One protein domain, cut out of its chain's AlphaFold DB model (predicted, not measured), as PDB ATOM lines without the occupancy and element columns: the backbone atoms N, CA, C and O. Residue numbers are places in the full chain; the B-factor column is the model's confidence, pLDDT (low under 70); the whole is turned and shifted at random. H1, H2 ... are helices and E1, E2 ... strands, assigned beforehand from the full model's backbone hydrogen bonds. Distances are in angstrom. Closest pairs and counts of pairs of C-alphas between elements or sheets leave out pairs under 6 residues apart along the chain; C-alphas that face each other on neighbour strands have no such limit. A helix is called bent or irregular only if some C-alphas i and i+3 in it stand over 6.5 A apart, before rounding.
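This is residues 2 to 44 of the 217 residues of an uncharacterized protein of Picrophilus torridus (strain ATCC 700027 / DSM 9790 / JCM 10055 / NBRC 100828) (UniProt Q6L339). What does the model look like? It is a thin rod: the helix H1 makes the middle of its length and runs straight on into the small two-stranded hairpin E1 and E2 at one end. Before H1, residues 2 to 12 form a stretch with no named element that runs towards the other end of the rod, where the path folds back into H1; residues 9 to 15 stick out at that end and residues 33 to 38, in the loop of the hairpin, at the opposite one. What are the counts and the size? The printed part has 43 residues with one named helix and two named strands, in the order H1, E1, E2; the sheet has the order E1 - E2, antiparallel, and the class is mixed, helices and strands. The whole is only just extended, close to loose, with a radius of gyration of the C-alphas of 14.2 A and spans of 45 by 17 by 16 A.

Where does the printed part begin, and what comes first? C-alpha 2 stands at (150.283, 158.114, 211.773), and residues 2 to 12 hold no named helix and no named strand. Where is the helix? H1 takes residues 13 to 28, from C-alpha 13 at (134.147, 148.982, 211.411) to C-alpha 28 at (154.418, 150.489, 223.049), a length of 23.4 A. It is irregular, but only just: C-alphas 14 and 17 are 6.9 A apart, and its line is a rough one. Where are the strands? E1 takes residues 29 to 31, with 6.9 A from first to last C-alpha. E2 takes residues 40 to 42, with 6.7 A, and ends with C-alpha 42 at (156.622, 146.206, 224.761).

How do the two strands stand to each other? E1 and E2 are antiparallel neighbours and form a hairpin, with 142 degrees between their N-to-C directions. C-alphas that face each other are those of Met 29 and Met 42, 4.5 A apart, those of Arg 30 and Met 41, 5.2 A apart, and those of Leu 31 and Met 40, 4.9 A apart. Which backbone atoms pair across the hairpin? N of Arg 30 and O of Met 41 are 2.8 A apart, and N of Met 41 and O of Arg 30 are 2.9 A apart, both within hydrogen-bond range. How near does the helix come to the second strand? H1 and E2 have 3 pairs of C-alphas within 8 A, the closest being those of Asn 28 and Met 42, 5.1 A apart. Their centres are 16.1 A apart. How does the helix's own backbone read? In H1, 10 of 12 pairs of O i and N i+4 are within hydrogen-bond range.

How large is the whole? The two C-alphas farthest apart are those of Arg 10 and Asp 36, 45.2 A, while the first and last printed C-alphas, those of Pro 2 and Phe 44, are 19.9 A apart. Without the stretches that stand free, residues 9 to 15, of which 13 to 15 belong to H1, and residues 33 to 38, the body has 30 residues and spans 33 by 17 by 14 A. Is there a cut, and how long are the links? The printed part has no cut. The link from H1 to E1 is tight, with 0 residues between them, and the link from E1 to E2 is short, with 8 residues. Where is the confidence low? The mean pLDDT of the printed part is 80.0, and the 9 residues under 70 are residue 2 and residues 33 to 40.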
ATOM      1  N   PRO A   2     151.235 157.222 211.129       68.19
ATOM      2  CA  PRO A   2     150.283 158.114 211.773       68.19
ATOM      3  C   PRO A   2     148.948 157.385 211.969       68.19
ATOM      4  O   PRO A   2     148.114 157.348 211.075       68.19
ATOM      5  N   PHE A   3     148.738 156.812 213.154       76.62
ATOM      6  CA  PHE A   3     147.461 156.184 213.514       76.62
ATOM      7  C   PHE A   3     146.303 157.201 213.668       76.62
ATOM      8  O   PHE A   3     145.140 156.826 213.767       76.62
ATOM      9  N   ASN A   4     146.595 158.506 213.630       75.31
ATOM     10  CA  ASN A   4     145.605 159.573 213.815       75.31
ATOM     11  C   ASN A   4     144.815 159.936 212.542       75.31
ATOM     12  O   ASN A   4     143.955 160.809 212.596       75.31
ATOM     13  N   THR A   5     145.118 159.334 211.386       81.50
ATOM     14  CA  THR A   5     144.463 159.670 210.105       81.50
ATOM     15  C   THR A   5     143.330 158.719 209.725       81.50
ATOM     16  O   THR A   5     142.656 158.951 208.726       81.50
ATOM     17  N   VAL A   6     143.135 157.631 210.473       82.19
ATOM     18  CA  VAL A   6     142.126 156.609 210.171       82.19
ATOM     19  C   VAL A   6     140.884 156.856 211.022       82.19
ATOM     20  O   VAL A   6     140.967 156.908 212.244       82.19
ATOM     21  N   SER A   7     139.729 156.989 210.371       84.62
ATOM     22  CA  SER A   7     138.416 157.063 211.017       84.62
ATOM     23  C   SER A   7     137.567 155.854 210.634       84.62
ATOM     24  O   SER A   7     137.484 155.508 209.447       84.62
ATOM     25  N   PHE A   8     136.899 155.250 211.614       88.19
ATOM     26  CA  PHE A   8     135.997 154.131 211.364       88.19
ATOM     27  C   PHE A   8     134.599 154.610 210.957       88.19
ATOM     28  O   PHE A   8     134.040 155.552 211.513       88.19
ATOM     29  N   ASN A   9     134.049 153.966 209.937       89.94
ATOM     30  CA  ASN A   9     132.706 154.117 209.413       89.94
ATOM     31  C   ASN A   9     132.093 152.720 209.208       89.94
ATOM     32  O   ASN A   9     132.765 151.697 209.342       89.94
ATOM     33  N   ARG A  10     130.818 152.665 208.812       87.56
ATOM     34  CA  ARG A  10     130.088 151.397 208.605       87.56
ATOM     35  C   ARG A  10     130.770 150.405 207.645       87.56
ATOM     36  O   ARG A  10     130.478 149.218 207.709       87.56
ATOM     37  N   LEU A  11     131.640 150.858 206.737       89.25
ATOM     38  CA  LEU A  11     132.306 149.998 205.748       89.25
ATOM     39  C   LEU A  11     133.601 149.366 206.277       89.25
ATOM     40  O   LEU A  11     134.028 148.328 205.766       89.25
ATOM     41  N   ASN A  12     134.242 149.980 207.274       89.31
ATOM     42  CA  ASN A  12     135.535 149.544 207.806       89.31
ATOM     43  C   ASN A  12     135.516 149.238 209.320       89.31
ATOM     44  O   ASN A  12     136.558 148.869 209.851       89.31
ATOM     45  N   GLU A  13     134.357 149.301 209.984       90.75
ATOM     46  CA  GLU A  13     134.147 148.982 211.411       90.75
ATOM     47  C   GLU A  13     134.758 147.633 211.823       90.75
ATOM     48  O   GLU A  13     135.411 147.523 212.856       90.75
ATOM     49  N   ARG A  14     134.675 146.615 210.954       91.06
ATOM     50  CA  ARG A  14     135.295 145.295 211.190       91.06
ATOM     51  C   ARG A  14     136.811 145.340 211.439       91.06
ATOM     52  O   ARG A  14     137.369 144.382 211.962       91.06
ATOM     53  N   PHE A  15     137.484 146.412 211.017       91.25
ATOM     54  CA  PHE A  15     138.920 146.597 211.192       91.25
ATOM     55  C   PHE A  15     139.280 147.382 212.454       91.25
ATOM     56  O   PHE A  15     140.460 147.447 212.779       91.25
ATOM     57  N   GLU A  16     138.312 147.934 213.185       90.25
ATOM     58  CA  GLU A  16     138.573 148.734 214.384       90.25
ATOM     59  C   GLU A  16     139.322 147.932 215.448       90.25
ATOM     60  O   GLU A  16     140.363 148.357 215.944       90.25
ATOM     61  N   ILE A  17     138.850 146.720 215.732       89.25
ATOM     62  CA  ILE A  17     139.469 145.829 216.716       89.25
ATOM     63  C   ILE A  17     140.930 145.497 216.348       89.25
ATOM     64  O   ILE A  17     141.820 145.807 217.144       89.25
ATOM     65  N   PRO A  18     141.241 144.904 215.172       91.12
ATOM     66  CA  PRO A  18     142.628 144.604 214.815       91.12
ATOM     67  C   PRO A  18     143.495 145.863 214.663       91.12
ATOM     68  O   PRO A  18     144.689 145.809 214.960       91.12
ATOM     69  N   TYR A  19     142.921 147.000 214.257       89.88
ATOM     70  CA  TYR A  19     143.635 148.274 214.183       89.88
ATOM     71  C   TYR A  19     144.052 148.784 215.562       89.88
ATOM     72  O   TYR A  19     145.218 149.123 215.748       89.88
ATOM     73  N   ASN A  20     143.142 148.775 216.539       88.69
ATOM     74  CA  ASN A  20     143.432 149.193 217.909       88.69
ATOM     75  C   ASN A  20     144.524 148.312 218.535       88.69
ATOM     76  O   ASN A  20     145.423 148.820 219.207       88.69
ATOM     77  N   TYR A  21     144.514 147.001 218.259       87.75
ATOM     78  CA  TYR A  21     145.599 146.108 218.674       87.75
ATOM     79  C   TYR A  21     146.931 146.452 218.001       87.75
ATOM     80  O   TYR A  21     147.953 146.539 218.683       87.75
ATOM     81  N   ALA A  22     146.936 146.677 216.685       88.06
ATOM     82  CA  ALA A  22     148.143 147.060 215.959       88.06
ATOM     83  C   ALA A  22     148.703 148.399 216.463       88.06
ATOM     84  O   ALA A  22     149.906 148.518 216.687       88.06
ATOM     85  N   GLU A  23     147.843 149.390 216.698       88.31
ATOM     86  CA  GLU A  23     148.218 150.676 217.278       88.31
ATOM     87  C   GLU A  23     148.834 150.506 218.670       88.31
ATOM     88  O   GLU A  23     149.909 151.048 218.936       88.31
ATOM     89  N   MET A  24     148.190 149.723 219.540       85.06
ATOM     90  CA  MET A  24     148.682 149.439 220.887       85.06
ATOM     91  C   MET A  24     150.066 148.782 220.853       85.06
ATOM     92  O   MET A  24     150.965 149.219 221.570       85.06
ATOM     93  N   ILE A  25     150.263 147.768 220.010       84.88
ATOM     94  CA  ILE A  25     151.556 147.086 219.865       84.88
ATOM     95  C   ILE A  25     152.606 148.084 219.358       84.88
ATOM     96  O   ILE A  25     153.636 148.290 219.993       84.88
ATOM     97  N   MET A  26     152.323 148.784 218.259       84.19
ATOM     98  CA  MET A  26     153.277 149.687 217.610       84.19
ATOM     99  C   MET A  26     153.667 150.890 218.478       84.19
ATOM    100  O   MET A  26     154.830 151.290 218.457       84.19
ATOM    101  N   LYS A  27     152.740 151.467 219.255       83.69
ATOM    102  CA  LYS A  27     153.034 152.597 220.158       83.69
ATOM    103  C   LYS A  27     153.911 152.194 221.345       83.69
ATOM    104  O   LYS A  27     154.748 152.992 221.785       83.69
ATOM    105  N   ASN A  28     153.733 150.974 221.849       82.25
ATOM    106  CA  ASN A  28     154.418 150.489 223.049       82.25
ATOM    107  C   ASN A  28     155.694 149.693 222.746       82.25
ATOM    108  O   ASN A  28     156.456 149.409 223.667       82.25
ATOM    109  N   MET A  29     155.970 149.383 221.474       82.12
ATOM    110  CA  MET A  29     157.233 148.773 221.063       82.12
ATOM    111  C   MET A  29     158.415 149.738 221.223       82.12
ATOM    112  O   MET A  29     158.376 150.912 220.836       82.12
ATOM    113  N   ARG A  30     159.498 149.216 221.784       77.81
ATOM    114  CA  ARG A  30     160.816 149.838 221.883       77.81
ATOM    115  C   ARG A  30     161.853 148.846 221.377       77.81
ATOM    116  O   ARG A  30     161.700 147.638 221.552       77.81
ATOM    117  N   LEU A  31     162.888 149.366 220.727       74.06
ATOM    118  CA  LEU A  31     164.047 148.557 220.371       74.06
ATOM    119  C   LEU A  31     164.831 148.268 221.647       74.06
ATOM    120  O   LEU A  31     165.166 149.196 222.382       74.06
ATOM    121  N   ASP A  32     165.114 146.996 221.892       71.94
ATOM    122  CA  ASP A  32     166.103 146.599 222.882       71.94
ATOM    123  C   ASP A  32     167.492 146.817 222.274       71.94
ATOM    124  O   ASP A  32     167.902 146.115 221.351       71.94
ATOM    125  N   ILE A  33     168.184 147.860 222.733       65.38
ATOM    126  CA  ILE A  33     169.500 148.265 222.211       65.38
ATOM    127  C   ILE A  33     170.619 147.399 222.830       65.38
ATOM    128  O   ILE A  33     171.752 147.425 222.357       65.38
ATOM    129  N   GLY A  34     170.321 146.613 223.874       66.19
ATOM    130  CA  GLY A  34     171.318 145.881 224.660       66.19
ATOM    131  C   GLY A  34     171.731 144.514 224.109       66.19
ATOM    132  O   GLY A  34     172.708 143.947 224.592       66.19
ATOM    133  N   ASN A  35     171.023 143.976 223.113       57.31
ATOM    134  CA  ASN A  35     171.288 142.652 222.550       57.31
ATOM    135  C   ASN A  35     171.584 142.762 221.046       57.31
ATOM    136  O   ASN A  35     170.872 143.440 220.314       57.31
ATOM    137  N   ASP A  36     172.591 142.031 220.555       59.09
ATOM    138  CA  ASP A  36     172.970 141.944 219.124       59.09
ATOM    139  C   ASP A  36     171.845 141.344 218.238       59.09
ATOM    140  O   ASP A  36     171.883 141.315 217.007       59.09
ATOM    141  N   LYS A  37     170.767 140.884 218.881       59.25
ATOM    142  CA  LYS A  37     169.496 140.526 218.260       59.25
ATOM    143  C   LYS A  37     168.547 141.705 218.418       59.25
ATOM    144  O   LYS A  37     168.310 142.152 219.531       59.25
ATOM    145  N   ARG A  38     167.966 142.168 217.307       58.66
ATOM    146  CA  ARG A  38     166.915 143.204 217.253       58.66
ATOM    147  C   ARG A  38     165.633 142.733 217.957       58.66
ATOM    148  O   ARG A  38     164.625 142.464 217.306       58.66
ATOM    149  N   THR A  39     165.673 142.569 219.272       65.44
ATOM    150  CA  THR A  39     164.517 142.214 220.088       65.44
ATOM    151  C   THR A  39     163.675 143.466 220.294       65.44
ATOM    152  O   THR A  39     164.189 144.549 220.570       65.44
ATOM    153  N   MET A  40     162.365 143.343 220.103       69.19
ATOM    154  CA  MET A  40     161.421 144.415 220.406       69.19
ATOM    155  C   MET A  40     160.803 144.131 221.768       69.19
ATOM    156  O   MET A  40     160.312 143.029 222.009       69.19
ATOM    157  N   MET A  41     160.821 145.123 222.650       76.06
ATOM    158  CA  MET A  41     160.167 145.062 223.954       76.06
ATOM    159  C   MET A  41     158.899 145.903 223.916       76.06
ATOM    160  O   MET A  41     158.905 147.005 223.371       76.06
ATOM    161  N   MET A  42     157.818 145.405 224.510       78.25
ATOM    162  CA  MET A  42     156.622 146.206 224.761       78.25
ATOM    163  C   MET A  42     156.636 146.682 226.208       78.25
ATOM    164  O   MET A  42     156.687 145.866 227.125       78.25
ATOM    165  N   LEU A  43     156.592 147.997 226.406       80.00
ATOM    166  CA  LEU A  43     156.528 148.604 227.731       80.00
ATOM    167  C   LEU A  43     155.141 149.199 227.940       80.00
ATOM    168  O   LEU A  43     154.732 150.096 227.204       80.00
ATOM    169  N   PHE A  44     154.436 148.702 228.950       82.12
ATOM    170  CA  PHE A  44     153.129 149.204 229.346       82.12
ATOM    171  C   PHE A  44     153.199 149.857 230.725       82.12
ATOM    172  O   PHE A  44     153.852 149.341 231.632       82.12
TER     173      PHE A  44